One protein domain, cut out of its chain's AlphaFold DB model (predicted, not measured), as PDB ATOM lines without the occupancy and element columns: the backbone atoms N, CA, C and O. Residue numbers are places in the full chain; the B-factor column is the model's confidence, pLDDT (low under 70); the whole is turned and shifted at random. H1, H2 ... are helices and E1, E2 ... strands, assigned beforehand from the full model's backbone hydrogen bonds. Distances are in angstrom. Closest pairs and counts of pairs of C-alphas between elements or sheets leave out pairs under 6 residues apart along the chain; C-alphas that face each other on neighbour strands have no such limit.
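Overview. This is residues 55 to 159 of the 247 residues of the protein "Hypothetical protein" of Alexandrium catenella (UniProt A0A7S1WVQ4). What is the main picture? A strongly twisted sheet of six strands, curled like part of a barrel, wraps round one helix, H2, while a second helix, H1, touches H2 and only grazes the sheet with residues 65 to 69. In the sheet the long strand E6 is an inner strand between its neighbours E1 and E5, and the edge strands are E2, next to E1, and E3, next to E4. What are the parts and the size? The 105 printed residues, with two named helices and six named strands in the order H1 E1 E2 H2 E3 E4 E5 E6, are of mixed class, and the antiparallel sheet has the order E2 E1 E6 E5 E4 E3. The whole is compact, with a radius of gyration of the C-alphas of 13.8 A, and rounded, spanning 39 by 30 by 28 A.

Along the chain. Where are the strands? E6, residues 146 to 156, is 32.2 A long and ends with C-alpha 156 at (1.861, -11.489, -22.969). E1 is residues 73 to 80, 22.7 A long, and E2 is residues 96 to 98; E3 is residues 117 to 122, E4 residues 125 to 130 and E5 residues 138 to 141. Where are the helices? H1, residues 55 to 70, is 22.7 A long and begins with C-alpha 55 at (9.350, 8.859, -5.202); H2, residues 101 to 112, is 16.2 A long.

Arrangement. How is the sheet joined? E6 is staggered, pairing with E5 over residues 146 to 149 and with E1 over 150 to 156; N 148 and O 139 are 2.9 A apart, N 76 and O 153 2.8 A. E2 and E1 form a hairpin, with N 97 and O 79 at 2.8 A. E3 E4 E5 E6 are a meander, each strand the antiparallel neighbour of the one before, with N 120 and O 127 at 2.8 A and N 140 and O 128 at 2.8 A. Where are the helices? H2 is on one face of the sheet, two layers in all, and the sheet curls round it; the closest C-alphas of H2 and E3 are those of Ile 107 and Ala 118, 5.5 A apart. H1 touches H2 with residues 58 to 65 alone, at a steep tilt of 51 degrees, opposite ways, the C-alphas of Arg 62 and Arg 112 closest at 5.1 A. In both helices every O i to N i+4 pair is within hydrogen-bond range.

Size, cuts and confidence. How far does it reach? The C-alphas farthest apart, those of Asp 71 and Leu 144, are 40.0 A apart. Is it continuous and confident? The printed part has no cut, and the link from E1 to E2, residues 81 to 95, is long. The mean pLDDT of the printed part is 87.7, with residues 55 to 56, 83 to 86 and 133 to 135 under 70.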
ATOM      1  N   ALA A  55       9.553  10.024  -6.050       64.75
ATOM      2  CA  ALA A  55       9.350   8.859  -5.202       64.75
ATOM      3  C   ALA A  55       7.940   8.270  -5.369       64.75
ATOM      4  O   ALA A  55       7.801   7.046  -5.399       64.75
ATOM      5  N   ALA A  56       6.902   9.099  -5.514       66.44
ATOM      6  CA  ALA A  56       5.554   8.632  -5.853       66.44
ATOM      7  C   ALA A  56       5.509   7.990  -7.244       66.44
ATOM      8  O   ALA A  56       5.075   6.845  -7.359       66.44
ATOM      9  N   SER A  57       6.082   8.648  -8.259       74.44
ATOM     10  CA  SER A  57       6.167   8.105  -9.622       74.44
ATOM     11  C   SER A  57       6.928   6.771  -9.667       74.44
ATOM     12  O   SER A  57       6.539   5.851 -10.381       74.44
ATOM     13  N   SER A  58       7.976   6.620  -8.850       78.62
ATOM     14  CA  SER A  58       8.726   5.361  -8.726       78.62
ATOM     15  C   SER A  58       7.889   4.227  -8.125       78.62
ATOM     16  O   SER A  58       7.956   3.092  -8.596       78.62
ATOM     17  N   ARG A  59       7.090   4.519  -7.087       84.62
ATOM     18  CA  ARG A  59       6.181   3.535  -6.470       84.62
ATOM     19  C   ARG A  59       5.079   3.107  -7.434       84.62
ATOM     20  O   ARG A  59       4.784   1.919  -7.516       84.62
ATOM     21  N   GLU A  60       4.509   4.055  -8.173       86.19
ATOM     22  CA  GLU A  60       3.473   3.793  -9.176       86.19
ATOM     23  C   GLU A  60       3.988   2.896 -10.304       86.19
ATOM     24  O   GLU A  60       3.363   1.872 -10.581       86.19
ATOM     25  N   ARG A  61       5.165   3.208 -10.874       88.62
ATOM     26  CA  ARG A  61       5.812   2.367 -11.898       88.62
ATOM     27  C   ARG A  61       6.043   0.948 -11.400       88.62
ATOM     28  O   ARG A  61       5.713  -0.006 -12.094       88.62
ATOM     29  N   ARG A  62       6.587   0.790 -10.190       90.50
ATOM     30  CA  ARG A  62       6.842  -0.538  -9.615       90.50
ATOM     31  C   ARG A  62       5.557  -1.346  -9.462       90.50
ATOM     32  O   ARG A  62       5.511  -2.485  -9.908       90.50
ATOM     33  N   ALA A  63       4.519  -0.742  -8.888       92.06
ATOM     34  CA  ALA A  63       3.237  -1.407  -8.693       92.06
ATOM     35  C   ALA A  63       2.551  -1.760 -10.024       92.06
ATOM     36  O   ALA A  63       1.835  -2.754 -10.101       92.06
ATOM     37  N   GLU A  64       2.727  -0.949 -11.071       91.75
ATOM     38  CA  GLU A  64       2.248  -1.267 -12.418       91.75
ATOM     39  C   GLU A  64       2.965  -2.479 -13.005       91.75
ATOM     40  O   GLU A  64       2.298  -3.419 -13.425       91.75
ATOM     41  N   ILE A  65       4.296  -2.512 -12.934       93.31
ATOM     42  CA  ILE A  65       5.101  -3.638 -13.425       93.31
ATOM     43  C   ILE A  65       4.746  -4.935 -12.688       93.31
ATOM     44  O   ILE A  65       4.558  -5.965 -13.324       93.31
ATOM     45  N   GLU A  66       4.579  -4.889 -11.363       94.38
ATOM     46  CA  GLU A  66       4.164  -6.056 -10.572       94.38
ATOM     47  C   GLU A  66       2.796  -6.604 -11.018       94.38
ATOM     48  O   GLU A  66       2.605  -7.818 -11.070       94.38
ATOM     49  N   ARG A  67       1.845  -5.729 -11.386       95.56
ATOM     50  CA  ARG A  67       0.550  -6.154 -11.948       95.56
ATOM     51  C   ARG A  67       0.706  -6.770 -13.335       95.56
ATOM     52  O   ARG A  67       0.094  -7.793 -13.614       95.56
ATOM     53  N   GLU A  68       1.517  -6.165 -14.197       94.62
ATOM     54  CA  GLU A  68       1.800  -6.703 -15.531       94.62
ATOM     55  C   GLU A  68       2.394  -8.114 -15.445       94.62
ATOM     56  O   GLU A  68       1.915  -9.020 -16.127       94.62
ATOM     57  N   GLU A  69       3.377  -8.319 -14.567       94.00
ATOM     58  CA  GLU A  69       4.016  -9.619 -14.347       94.00
ATOM     59  C   GLU A  69       3.046 -10.645 -13.748       94.00
ATOM     60  O   GLU A  69       3.022 -11.793 -14.195       94.00
ATOM     61  N   ALA A  70       2.203 -10.238 -12.790       95.88
ATOM     62  CA  ALA A  70       1.154 -11.096 -12.234       95.88
ATOM     63  C   ALA A  70       0.141 -11.552 -13.301       95.88
ATOM     64  O   ALA A  70      -0.352 -12.678 -13.242       95.88
ATOM     65  N   ASP A  71      -0.106 -10.716 -14.313       96.25
ATOM     66  CA  ASP A  71      -0.946 -11.036 -15.470       96.25
ATOM     67  C   ASP A  71      -0.208 -11.861 -16.547       96.25
ATOM     68  O   ASP A  71      -0.740 -12.084 -17.639       96.25
ATOM     69  N   GLY A  72       1.031 -12.295 -16.292       95.75
ATOM     70  CA  GLY A  72       1.845 -13.032 -17.259       95.75
ATOM     71  C   GLY A  72       2.269 -12.181 -18.457       95.75
ATOM     72  O   GLY A  72       2.420 -12.700 -19.569       95.75
ATOM     73  N   ARG A  73       2.434 -10.870 -18.258       96.38
ATOM     74  CA  ARG A  73       2.919  -9.916 -19.260       96.38
ATOM     75  C   ARG A  73       4.325  -9.445 -18.906       96.38
ATOM     76  O   ARG A  73       4.726  -9.438 -17.749       96.38
ATOM     77  N   ALA A  74       5.083  -9.050 -19.919       93.19
ATOM     78  CA  ALA A  74       6.422  -8.510 -19.747       93.19
ATOM     79  C   ALA A  74       6.696  -7.368 -20.721       93.19
ATOM     80  O   ALA A  74       6.083  -7.263 -21.790       93.19
ATOM     81  N   ALA A  75       7.647  -6.526 -20.328       94.94
ATOM     82  CA  ALA A  75       8.138  -5.439 -21.150       94.94
ATOM     83  C   ALA A  75       8.944  -5.959 -22.347       94.94
ATOM     84  O   ALA A  75       9.748  -6.878 -22.217       94.94
ATOM     85  N   LEU A  76       8.753  -5.312 -23.489       94.94
ATOM     86  CA  LEU A  76       9.599  -5.376 -24.671       94.94
ATOM     87  C   LEU A  76      10.081  -3.952 -24.955       94.94
ATOM     88  O   LEU A  76       9.260  -3.030 -25.077       94.94
ATOM     89  N   TRP A  77      11.395  -3.765 -25.039       95.88
ATOM     90  CA  TRP A  77      11.997  -2.451 -25.214       95.88
ATOM     91  C   TRP A  77      12.511  -2.283 -26.637       95.88
ATOM     92  O   TRP A  77      13.273  -3.091 -27.165       95.88
ATOM     93  N   GLU A  78      12.127  -1.172 -27.258       94.75
ATOM     94  CA  GLU A  78      12.470  -0.885 -28.646       94.75
ATOM     95  C   GLU A  78      13.040   0.521 -28.804       94.75
ATOM     96  O   GLU A  78      12.629   1.460 -28.119       94.75
ATOM     97  N   TRP A  79      13.941   0.686 -29.768       93.50
ATOM     98  CA  TRP A  79      14.562   1.953 -30.131       93.50
ATOM     99  C   TRP A  79      14.362   2.273 -31.610       93.50
ATOM    100  O   TRP A  79      14.309   1.393 -32.466       93.50
ATOM    101  N   CYS A  80      14.255   3.556 -31.930       91.25
ATOM    102  CA  CYS A  80      14.081   4.017 -33.299       91.25
ATOM    103  C   CYS A  80      15.420   4.057 -34.053       91.25
ATOM    104  O   CYS A  80      16.350   4.789 -33.691       91.25
ATOM    105  N   ARG A  81      15.497   3.328 -35.169       85.81
ATOM    106  CA  ARG A  81      16.656   3.290 -36.076       85.81
ATOM    107  C   ARG A  81      16.831   4.580 -36.880       85.81
ATOM    108  O   ARG A  81      17.928   4.848 -37.372       85.81
ATOM    109  N   VAL A  82      15.811   5.434 -36.948       80.38
ATOM    110  CA  VAL A  82      15.895   6.770 -37.561       80.38
ATOM    111  C   VAL A  82      16.401   7.776 -36.525       80.38
ATOM    112  O   VAL A  82      15.808   7.946 -35.460       80.38
ATOM    113  N   ALA A  83      17.530   8.422 -36.818       69.75
ATOM    114  CA  ALA A  83      18.062   9.483 -35.966       69.75
ATOM    115  C   ALA A  83      17.237  10.767 -36.146       69.75
ATOM    116  O   ALA A  83      16.773  11.047 -37.249       69.75
ATOM    117  N   ASP A  84      17.063  11.533 -35.068       66.56
ATOM    118  CA  ASP A  84      16.493  12.889 -35.100       66.56
ATOM    119  C   ASP A  84      15.071  13.010 -35.682       66.56
ATOM    120  O   ASP A  84      14.663  14.095 -36.111       66.56
ATOM    121  N   SER A  85      14.275  11.929 -35.648       68.31
ATOM    122  CA  SER A  85      12.833  12.064 -35.878       68.31
ATOM    123  C   SER A  85      12.271  13.059 -34.864       68.31
ATOM    124  O   SER A  85      12.541  12.962 -33.666       68.31
ATOM    125  N   ARG A  86      11.518  14.047 -35.346       69.44
ATOM    126  CA  ARG A  86      10.874  15.052 -34.485       69.44
ATOM    127  C   ARG A  86       9.520  14.588 -33.966       69.44
ATOM    128  O   ARG A  86       9.041  15.125 -32.975       69.44
ATOM    129  N   ASP A  87       8.948  13.600 -34.636       78.88
ATOM    130  CA  ASP A  87       7.601  13.101 -34.425       78.88
ATOM    131  C   ASP A  87       7.679  11.583 -34.207       78.88
ATOM    132  O   ASP A  87       8.369  10.874 -34.950       78.88
ATOM    133  N   ARG A  88       7.067  11.103 -33.120       80.69
ATOM    134  CA  ARG A  88       7.117   9.693 -32.719       80.69
ATOM    135  C   ARG A  88       6.063   8.885 -33.463       80.69
ATOM    136  O   ARG A  88       6.312   7.730 -33.806       80.69
ATOM    137  N   GLU A  89       4.905   9.483 -33.688       82.12
ATOM    138  CA  GLU A  89       3.732   8.911 -34.336       82.12
ATOM    139  C   GLU A  89       4.015   8.603 -35.812       82.12
ATOM    140  O   GLU A  89       3.494   7.635 -36.360       82.12
ATOM    141  N   MET A  90       4.913   9.372 -36.428       83.06
ATOM    142  CA  MET A  90       5.356   9.180 -37.811       83.06
ATOM    143  C   MET A  90       6.435   8.098 -37.993       83.06
ATOM    144  O   MET A  90       6.878   7.867 -39.120       83.06
ATOM    145  N   ILE A  91       6.893   7.441 -36.919       84.94
ATOM    146  CA  ILE A  91       7.911   6.385 -37.009       84.94
ATOM    147  C   ILE A  91       7.230   5.078 -37.416       84.94
ATOM    148  O   ILE A  91       6.450   4.532 -36.627       84.94
ATOM    149  N   PRO A  92       7.543   4.532 -38.602       87.75
ATOM    150  CA  PRO A  92       6.876   3.335 -39.069       87.75
ATOM    151  C   PRO A  92       7.304   2.109 -38.234       87.75
ATOM    152  O   PRO A  92       8.404   2.109 -37.665       87.75
ATOM    153  N   PRO A  93       6.463   1.066 -38.117       86.19
ATOM    154  CA  PRO A  93       6.744  -0.102 -37.278       86.19
ATOM    155  C   PRO A  93       8.107  -0.759 -37.544       86.19
ATOM    156  O   PRO A  93       8.795  -1.126 -36.596       86.19
ATOM    157  N   GLU A  94       8.532  -0.836 -38.802       85.81
ATOM    158  CA  GLU A  94       9.804  -1.419 -39.246       85.81
ATOM    159  C   GLU A  94      11.046  -0.612 -38.839       85.81
ATOM    160  O   GLU A  94      12.161  -1.133 -38.839       85.81
ATOM    161  N   ALA A  95      10.877   0.660 -38.466       88.50
ATOM    162  CA  ALA A  95      11.971   1.499 -37.989       88.50
ATOM    163  C   ALA A  95      12.307   1.254 -36.509       88.50
ATOM    164  O   ALA A  95      13.286   1.817 -36.012       88.50
ATOM    165  N   TRP A  96      11.532   0.428 -35.801       91.25
ATOM    166  CA  TRP A  96      11.808   0.040 -34.422       91.25
ATOM    167  C   TRP A  96      12.715  -1.197 -34.383       91.25
ATOM    168  O   TRP A  96      12.452  -2.220 -35.010       91.25
ATOM    169  N   GLY A  97      13.837  -1.088 -33.679       91.31
ATOM    170  CA  GLY A  97      14.736  -2.193 -33.361       91.31
ATOM    171  C   GLY A  97      14.555  -2.635 -31.917       91.31
ATOM    172  O   GLY A  97      14.318  -1.801 -31.049       91.31
ATOM    173  N   LEU A  98      14.688  -3.934 -31.664       93.25
ATOM    174  CA  LEU A  98      14.693  -4.480 -30.310       93.25
ATOM    175  C   LEU A  98      16.018  -4.149 -29.617       93.25
ATOM    176  O   LEU A  98      17.068  -4.082 -30.261       93.25
ATOM    177  N   TYR A  99      15.977  -3.940 -28.311       92.25
ATOM    178  CA  TYR A  99      17.185  -4.052 -27.503       92.25
ATOM    179  C   TYR A  99      17.579  -5.531 -27.354       92.25
ATOM    180  O   TYR A  99      16.734  -6.416 -27.470       92.25
ATOM    181  N   GLY A 100      18.871  -5.808 -27.147       86.81
ATOM    182  CA  GLY A 100      19.321  -7.158 -26.800       86.81
ATOM    183  C   GLY A 100      18.851  -7.535 -25.395       86.81
ATOM    184  O   GLY A 100      18.586  -6.650 -24.581       86.81
ATOM    185  N   GLU A 101      18.775  -8.829 -25.088       86.75
ATOM    186  CA  GLU A 101      18.187  -9.318 -23.831       86.75
ATOM    187  C   GLU A 101      18.853  -8.708 -22.584       86.75
ATOM    188  O   GLU A 101      18.175  -8.296 -21.644       86.75
ATOM    189  N   GLU A 102      20.184  -8.574 -22.595       87.81
ATOM    190  CA  GLU A 102      20.927  -7.930 -21.505       87.81
ATOM    191  C   GLU A 102      20.580  -6.445 -21.356       87.81
ATOM    192  O   GLU A 102      20.354  -5.959 -20.246       87.81
ATOM    193  N   HIS A 103      20.469  -5.721 -22.472       91.75
ATOM    194  CA  HIS A 103      20.078  -4.312 -22.450       91.75
ATOM    195  C   HIS A 103      18.645  -4.154 -21.948       91.75
ATOM    196  O   HIS A 103      18.391  -3.276 -21.131       91.75
ATOM    197  N   GLU A 104      17.716  -5.009 -22.385       92.75
ATOM    198  CA  GLU A 104      16.330  -4.995 -21.905       92.75
ATOM    199  C   GLU A 104      16.258  -5.202 -20.392       92.75
ATOM    200  O   GLU A 104      15.601  -4.417 -19.705       92.75
ATOM    201  N   ARG A 105      16.979  -6.199 -19.858       92.88
ATOM    202  CA  ARG A 105      17.067  -6.442 -18.410       92.88
ATOM    203  C   ARG A 105      17.554  -5.203 -17.665       92.88
ATOM    204  O   ARG A 105      16.948  -4.808 -16.670       92.88
ATOM    205  N   GLN A 106      18.622  -4.572 -18.151       95.06
ATOM    206  CA  GLN A 106      19.205  -3.388 -17.526       95.06
ATOM    207  C   GLN A 106      18.255  -2.179 -17.558       95.06
ATOM    208  O   GLN A 106      18.106  -1.477 -16.552       95.06
ATOM    209  N   ILE A 107      17.597  -1.945 -18.697       96.00
ATOM    210  CA  ILE A 107      16.644  -0.844 -18.878       96.00
ATOM    211  C   ILE A 107      15.418  -1.055 -17.984       96.00
ATOM    212  O   ILE A 107      15.042  -0.142 -17.248       96.00
ATOM    213  N   GLU A 108      14.818  -2.248 -18.002       95.31
ATOM    214  CA  GLU A 108      13.622  -2.563 -17.214       95.31
ATOM    215  C   GLU A 108      13.904  -2.508 -15.708       95.31
ATOM    216  O   GLU A 108      13.103  -1.947 -14.960       95.31
ATOM    217  N   ALA A 109      15.059  -3.003 -15.249       94.31
ATOM    218  CA  ALA A 109      15.455  -2.916 -13.843       94.31
ATOM    219  C   ALA A 109      15.565  -1.457 -13.373       94.31
ATOM    220  O   ALA A 109      14.986  -1.075 -12.356       94.31
ATOM    221  N   ALA A 110      16.245  -0.607 -14.145       93.75
ATOM    222  CA  ALA A 110      16.365   0.810 -13.822       93.75
ATOM    223  C   ALA A 110      15.011   1.541 -13.876       93.75
ATOM    224  O   ALA A 110      14.735   2.398 -13.031       93.75
ATOM    225  N   TYR A 111      14.154   1.183 -14.835       93.12
ATOM    226  CA  TYR A 111      12.803   1.722 -14.953       93.12
ATOM    227  C   TYR A 111      11.934   1.354 -13.738       93.12
ATOM    228  O   TYR A 111      11.298   2.234 -13.152       93.12
ATOM    229  N   ARG A 112      11.984   0.089 -13.298       91.75
ATOM    230  CA  ARG A 112      11.305  -0.443 -12.099       91.75
ATOM    231  C   ARG A 112      11.781   0.196 -10.801       91.75
ATOM    232  O   ARG A 112      11.000   0.401  -9.868       91.75
ATOM    233  N   GLU A 113      13.064   0.514 -10.722       89.50
ATOM    234  CA  GLU A 113      13.641   1.248  -9.596       89.50
ATOM    235  C   GLU A 113      13.222   2.723  -9.573       89.50
ATOM    236  O   GLU A 113      13.435   3.394  -8.566       89.50
ATOM    237  N   GLY A 114      12.601   3.220 -10.650       86.50
ATOM    238  CA  GLY A 114      12.180   4.611 -10.763       86.50
ATOM    239  C   GLY A 114      13.331   5.571 -11.050       86.50
ATOM    240  O   GLY A 114      13.218   6.772 -10.805       86.50
ATOM    241  N   LYS A 115      14.447   5.065 -11.590       87.56
ATOM    242  CA  LYS A 115      15.566   5.911 -12.016       87.56
ATOM    243  C   LYS A 115      15.116   6.890 -13.109       87.56
ATOM    244  O   LYS A 115      14.115   6.689 -13.801       87.56
ATOM    245  N   ALA A 116      15.880   7.968 -13.271       86.81
ATOM    246  CA  ALA A 116      15.675   8.946 -14.343       86.81
ATOM    247  C   ALA A 116      16.207   8.450 -15.699       86.81
ATOM    248  O   ALA A 116      15.704   8.852 -16.749       86.81
ATOM    249  N   SER A 117      17.205   7.565 -15.679       92.44
ATOM    250  CA  SER A 117      17.773   6.925 -16.863       92.44
ATOM    251  C   SER A 117      18.409   5.570 -16.540       92.44
ATOM    252  O   SER A 117      18.639   5.238 -15.374       92.44
ATOM    253  N   ALA A 118      18.711   4.807 -17.589       93.88
ATOM    254  CA  ALA A 118      19.520   3.597 -17.558       93.88
ATOM    255  C   ALA A 118      20.721   3.750 -18.505       93.88
ATOM    256  O   ALA A 118      20.506   3.902 -19.712       93.88
ATOM    257  N   PRO A 119      21.968   3.712 -18.007       93.81
ATOM    258  CA  PRO A 119      23.120   3.583 -18.884       93.81
ATOM    259  C   PRO A 119      23.145   2.162 -19.455       93.81
ATOM    260  O   PRO A 119      22.998   1.204 -18.705       93.81
ATOM    261  N   ILE A 120      23.348   2.026 -20.761       93.19
ATOM    262  CA  ILE A 120      23.521   0.740 -21.443       93.19
ATOM    263  C   ILE A 120      24.782   0.764 -22.300       93.19
ATOM    264  O   ILE A 120      25.099   1.778 -22.927       93.19
ATOM    265  N   CYS A 121      25.484  -0.363 -22.359       89.62
ATOM    266  CA  CYS A 121      26.645  -0.535 -23.226       89.62
ATOM    267  C   CYS A 121      26.238  -1.298 -24.483       89.62
ATOM    268  O   CYS A 121      25.972  -2.494 -24.426       89.62
ATOM    269  N   ILE A 122      26.197  -0.612 -25.623       86.50
ATOM    270  CA  ILE A 122      25.980  -1.239 -26.925       86.50
ATOM    271  C   ILE A 122      27.328  -1.299 -27.642       86.50
ATOM    272  O   ILE A 122      27.847  -0.291 -28.134       86.50
ATOM    273  N   GLY A 123      27.912  -2.495 -27.666       85.19
ATOM    274  CA  GLY A 123      29.302  -2.665 -28.057       85.19
ATOM    275  C   GLY A 123      30.236  -1.934 -27.089       85.19
ATOM    276  O   GLY A 123      30.070  -2.023 -25.877       85.19
ATOM    277  N   ILE A 124      31.178  -1.153 -27.617       86.31
ATOM    278  CA  ILE A 124      32.089  -0.314 -26.812       86.31
ATOM    279  C   ILE A 124      31.525   1.077 -26.475       86.31
ATOM    280  O   ILE A 124      32.250   1.936 -25.973       86.31
ATOM    281  N   ARG A 125      30.252   1.345 -26.793       86.25
ATOM    282  CA  ARG A 125      29.626   2.661 -26.608       86.25
ATOM    283  C   ARG A 125      28.622   2.638 -25.469       86.25
ATOM    284  O   ARG A 125      27.786   1.741 -25.395       86.25
ATOM    285  N   THR A 126      28.647   3.680 -24.645       90.19
ATOM    286  CA  THR A 126      27.642   3.902 -23.603       90.19
ATOM    287  C   THR A 126      26.553   4.843 -24.109       90.19
ATOM    288  O   THR A 126      26.841   5.932 -24.610       90.19
ATOM    289  N   TYR A 127      25.300   4.436 -23.942       91.81
ATOM    290  CA  TYR A 127      24.111   5.239 -24.210       91.81
ATOM    291  C   TYR A 127      23.303   5.404 -22.926       91.81
ATOM    292  O   TYR A 127      23.280   4.501 -22.098       91.81
ATOM    293  N   ASP A 128      22.582   6.513 -22.792       93.88
ATOM    294  CA  ASP A 128      21.579   6.685 -21.739       93.88
ATOM    295  C   ASP A 128      20.177   6.467 -22.309       93.88
ATOM    296  O   ASP A 128      19.759   7.193 -23.214       93.88
ATOM    297  N   VAL A 129      19.416   5.527 -21.755       94.94
ATOM    298  CA  VAL A 129      17.965   5.449 -21.963       94.94
ATOM    299  C   VAL A 129      17.290   6.306 -20.899       94.94
ATOM    300  O   VAL A 129      17.293   5.960 -19.725       94.94
ATOM    301  N   VAL A 130      16.750   7.453 -21.292       92.12
ATOM    302  CA  VAL A 130      16.162   8.455 -20.398       92.12
ATOM    303  C   VAL A 130      14.658   8.222 -20.251       92.12
ATOM    304  O   VAL A 130      13.932   8.155 -21.247       92.12
ATOM    305  N   PHE A 131      14.207   8.140 -18.997       88.50
ATOM    306  CA  PHE A 131      12.822   7.896 -18.585       88.50
ATOM    307  C   PHE A 131      12.103   9.148 -18.075       88.50
ATOM    308  O   PHE A 131      10.875   9.193 -18.069       88.50
ATOM    309  N   SER A 132      12.850  10.138 -17.579       70.44
ATOM    310  CA  SER A 132      12.294  11.347 -16.967       70.44
ATOM    311  C   SER A 132      12.090  12.462 -17.998       70.44
ATOM    312  O   SER A 132      13.058  12.940 -18.595       70.44
ATOM    313  N   GLY A 133      10.846  12.911 -18.165       61.72
ATOM    314  CA  GLY A 133      10.482  14.085 -18.958       61.72
ATOM    315  C   GLY A 133       9.041  14.026 -19.469       61.72
ATOM    316  O   GLY A 133       8.439  12.961 -19.515       61.72
ATOM    317  N   SER A 134       8.504  15.174 -19.889       54.62
ATOM    318  CA  SER A 134       7.233  15.266 -20.629       54.62
ATOM    319  C   SER A 134       7.317  14.669 -22.040       54.62
ATOM    320  O   SER A 134       6.303  14.469 -22.702       54.62
ATOM    321  N   ASP A 135       8.540  14.440 -22.521       54.22
ATOM    322  CA  ASP A 135       8.820  13.862 -23.825       54.22
ATOM    323  C   ASP A 135       8.854  12.335 -23.731       54.22
ATOM    324  O   ASP A 135       9.358  11.774 -22.759       54.22
ATOM    325  N   ALA A 136       8.403  11.665 -24.795       75.38
ATOM    326  CA  ALA A 136       8.584  10.227 -24.985       75.38
ATOM    327  C   ALA A 136      10.019   9.764 -24.659       75.38
ATOM    328  O   ALA A 136      10.969  10.523 -24.858       75.38
ATOM    329  N   LEU A 137      10.163   8.512 -24.207       90.94
ATOM    330  CA  LEU A 137      11.436   7.889 -23.815       90.94
ATOM    331  C   LEU A 137      12.486   8.036 -24.927       90.94
ATOM    332  O   LEU A 137      12.156   7.955 -26.116       90.94
ATOM    333  N   LYS A 138      13.755   8.260 -24.563       91.81
ATOM    334  CA  LYS A 138      14.834   8.502 -25.541       91.81
ATOM    335  C   LYS A 138      16.103   7.749 -25.191       91.81
ATOM    336  O   LYS A 138      16.516   7.745 -24.041       91.81
ATOM    337  N   GLN A 139      16.772   7.225 -26.207       93.12
ATOM    338  CA  GLN A 139      18.177   6.857 -26.149       93.12
ATOM    339  C   GLN A 139      19.010   8.081 -26.526       93.12
ATOM    340  O   GLN A 139      18.751   8.731 -27.544       93.12
ATOM    341  N   VAL A 140      20.007   8.399 -25.709       90.75
ATOM    342  CA  VAL A 140      20.897   9.542 -25.891       90.75
ATOM    343  C   VAL A 140      22.332   9.048 -25.978       90.75
ATOM    344  O   VAL A 140      22.843   8.406 -25.064       90.75
ATOM    345  N   ASP A 141      22.983   9.382 -27.085       88.25
ATOM    346  CA  ASP A 141      24.429   9.301 -27.242       88.25
ATOM    347  C   ASP A 141      25.002  10.685 -26.942       88.25
ATOM    348  O   ASP A 141      24.899  11.597 -27.766       88.25
ATOM    349  N   ARG A 142      25.560  10.875 -25.745       84.56
ATOM    350  CA  ARG A 142      26.123  12.176 -25.353       84.56
ATOM    351  C   ARG A 142      27.401  12.499 -26.114       84.56
ATOM    352  O   ARG A 142      27.620  13.660 -26.445       84.56
ATOM    353  N   ALA A 143      28.203  11.481 -26.428       81.00
ATOM    354  CA  ALA A 143      29.465  11.651 -27.137       81.00
ATOM    355  C   ALA A 143      29.236  12.213 -28.548       81.00
ATOM    356  O   ALA A 143      29.929  13.139 -28.960       81.00
ATOM    357  N   LEU A 144      28.215  11.719 -29.260       77.31
ATOM    358  CA  LEU A 144      27.856  12.199 -30.602       77.31
ATOM    359  C   LEU A 144      26.656  13.147 -30.637       77.31
ATOM    360  O   LEU A 144      26.218  13.533 -31.718       77.31
ATOM    361  N   SER A 145      26.103  13.517 -29.481       82.50
ATOM    362  CA  SER A 145      24.881  14.329 -29.377       82.50
ATOM    363  C   SER A 145      23.697  13.784 -30.200       82.50
ATOM    364  O   SER A 145      22.851  14.554 -30.653       82.50
ATOM    365  N   LYS A 146      23.614  12.459 -30.393       82.88
ATOM    366  CA  LYS A 146      22.529  11.804 -31.144       82.88
ATOM    367  C   LYS A 146      21.401  11.398 -30.209       82.88
ATOM    368  O   LYS A 146      21.637  10.959 -29.082       82.88
ATOM    369  N   ARG A 147      20.160  11.513 -30.684       87.12
ATOM    370  CA  ARG A 147      18.963  11.141 -29.919       87.12
ATOM    371  C   ARG A 147      18.037  10.283 -30.765       87.12
ATOM    372  O   ARG A 147      17.817  10.557 -31.944       87.12
ATOM    373  N   ARG A 148      17.489   9.241 -30.149       89.88
ATOM    374  CA  ARG A 148      16.550   8.306 -30.776       89.88
ATOM    375  C   ARG A 148      15.389   8.064 -29.835       89.88
ATOM    376  O   ARG A 148      15.582   8.031 -28.623       89.88
ATOM    377  N   PHE A 149      14.190   7.908 -30.378       92.19
ATOM    378  CA  PHE A 149      13.047   7.525 -29.560       92.19
ATOM    379  C   PHE A 149      13.186   6.093 -29.060       92.19
ATOM    380  O   PHE A 149      13.753   5.238 -29.738       92.19
ATOM    381  N   VAL A 150      12.634   5.858 -27.881       93.69
ATOM    382  CA  VAL A 150      12.511   4.559 -27.234       93.69
ATOM    383  C   VAL A 150      11.039   4.343 -26.902       93.69
ATOM    384  O   VAL A 150      10.288   5.295 -26.666       93.69
ATOM    385  N   ARG A 151      10.597   3.090 -26.898       93.44
ATOM    386  CA  ARG A 151       9.282   2.715 -26.384       93.44
ATOM    387  C   ARG A 151       9.376   1.438 -25.561       93.44
ATOM    388  O   ARG A 151      10.149   0.544 -25.885       93.44
ATOM    389  N   ARG A 152       8.544   1.381 -24.523       94.31
ATOM    390  CA  ARG A 152       8.259   0.190 -23.725       94.31
ATOM    391  C   ARG A 152       6.883  -0.316 -24.144       94.31
ATOM    392  O   ARG A 152       5.910   0.432 -24.052       94.31
ATOM    393  N   ARG A 153       6.803  -1.544 -24.646       94.00
ATOM    394  CA  ARG A 153       5.537  -2.244 -24.909       94.00
ATOM    395  C   ARG A 153       5.358  -3.340 -23.882       94.00
ATOM    396  O   ARG A 153       6.330  -3.971 -23.499       94.00
ATOM    397  N   VAL A 154       4.123  -3.587 -23.482       95.25
ATOM    398  CA  VAL A 154       3.786  -4.644 -22.529       95.25
ATOM    399  C   VAL A 154       2.962  -5.672 -23.273       95.25
ATOM    400  O   VAL A 154       1.900  -5.343 -23.801       95.25
ATOM    401  N   LEU A 155       3.476  -6.893 -23.352       96.31
ATOM    402  CA  LEU A 155       2.890  -7.980 -24.133       96.31
ATOM    403  C   LEU A 155       2.765  -9.229 -23.255       96.31
ATOM    404  O   LEU A 155       3.548  -9.377 -22.313       96.31
ATOM    405  N   PRO A 156       1.832 -10.150 -23.549       97.75
ATOM    406  CA  PRO A 156       1.861 -11.489 -22.969       97.75
ATOM    407  C   PRO A 156       3.241 -12.135 -23.152       97.75
ATOM    408  O   PRO A 156       3.840 -12.020 -24.224       97.75
ATOM    409  N   LEU A 157       3.735 -12.844 -22.134       94.06
ATOM    410  CA  LEU A 157       5.072 -13.460 -22.136       94.06
ATOM    411  C   LEU A 157       5.332 -14.304 -23.393       94.06
ATOM    412  O   LEU A 157       6.359 -14.145 -24.044       94.06
ATOM    413  N   ALA A 158       4.361 -15.127 -23.794       94.94
ATOM    414  CA  ALA A 158       4.479 -15.964 -24.986       94.94
ATOM    415  C   ALA A 158       4.625 -15.153 -26.289       94.94
ATOM    416  O   ALA A 158       5.350 -15.568 -27.196       94.94
ATOM    417  N   GLU A 159       3.954 -14.000 -26.392       96.00
ATOM    418  CA  GLU A 159       4.065 -13.110 -27.552       96.00
ATOM    419  C   GLU A 159       5.438 -12.435 -27.580       96.00
ATOM    420  O   GLU A 159       6.097 -12.437 -28.621       96.00
TER     421      GLU A 159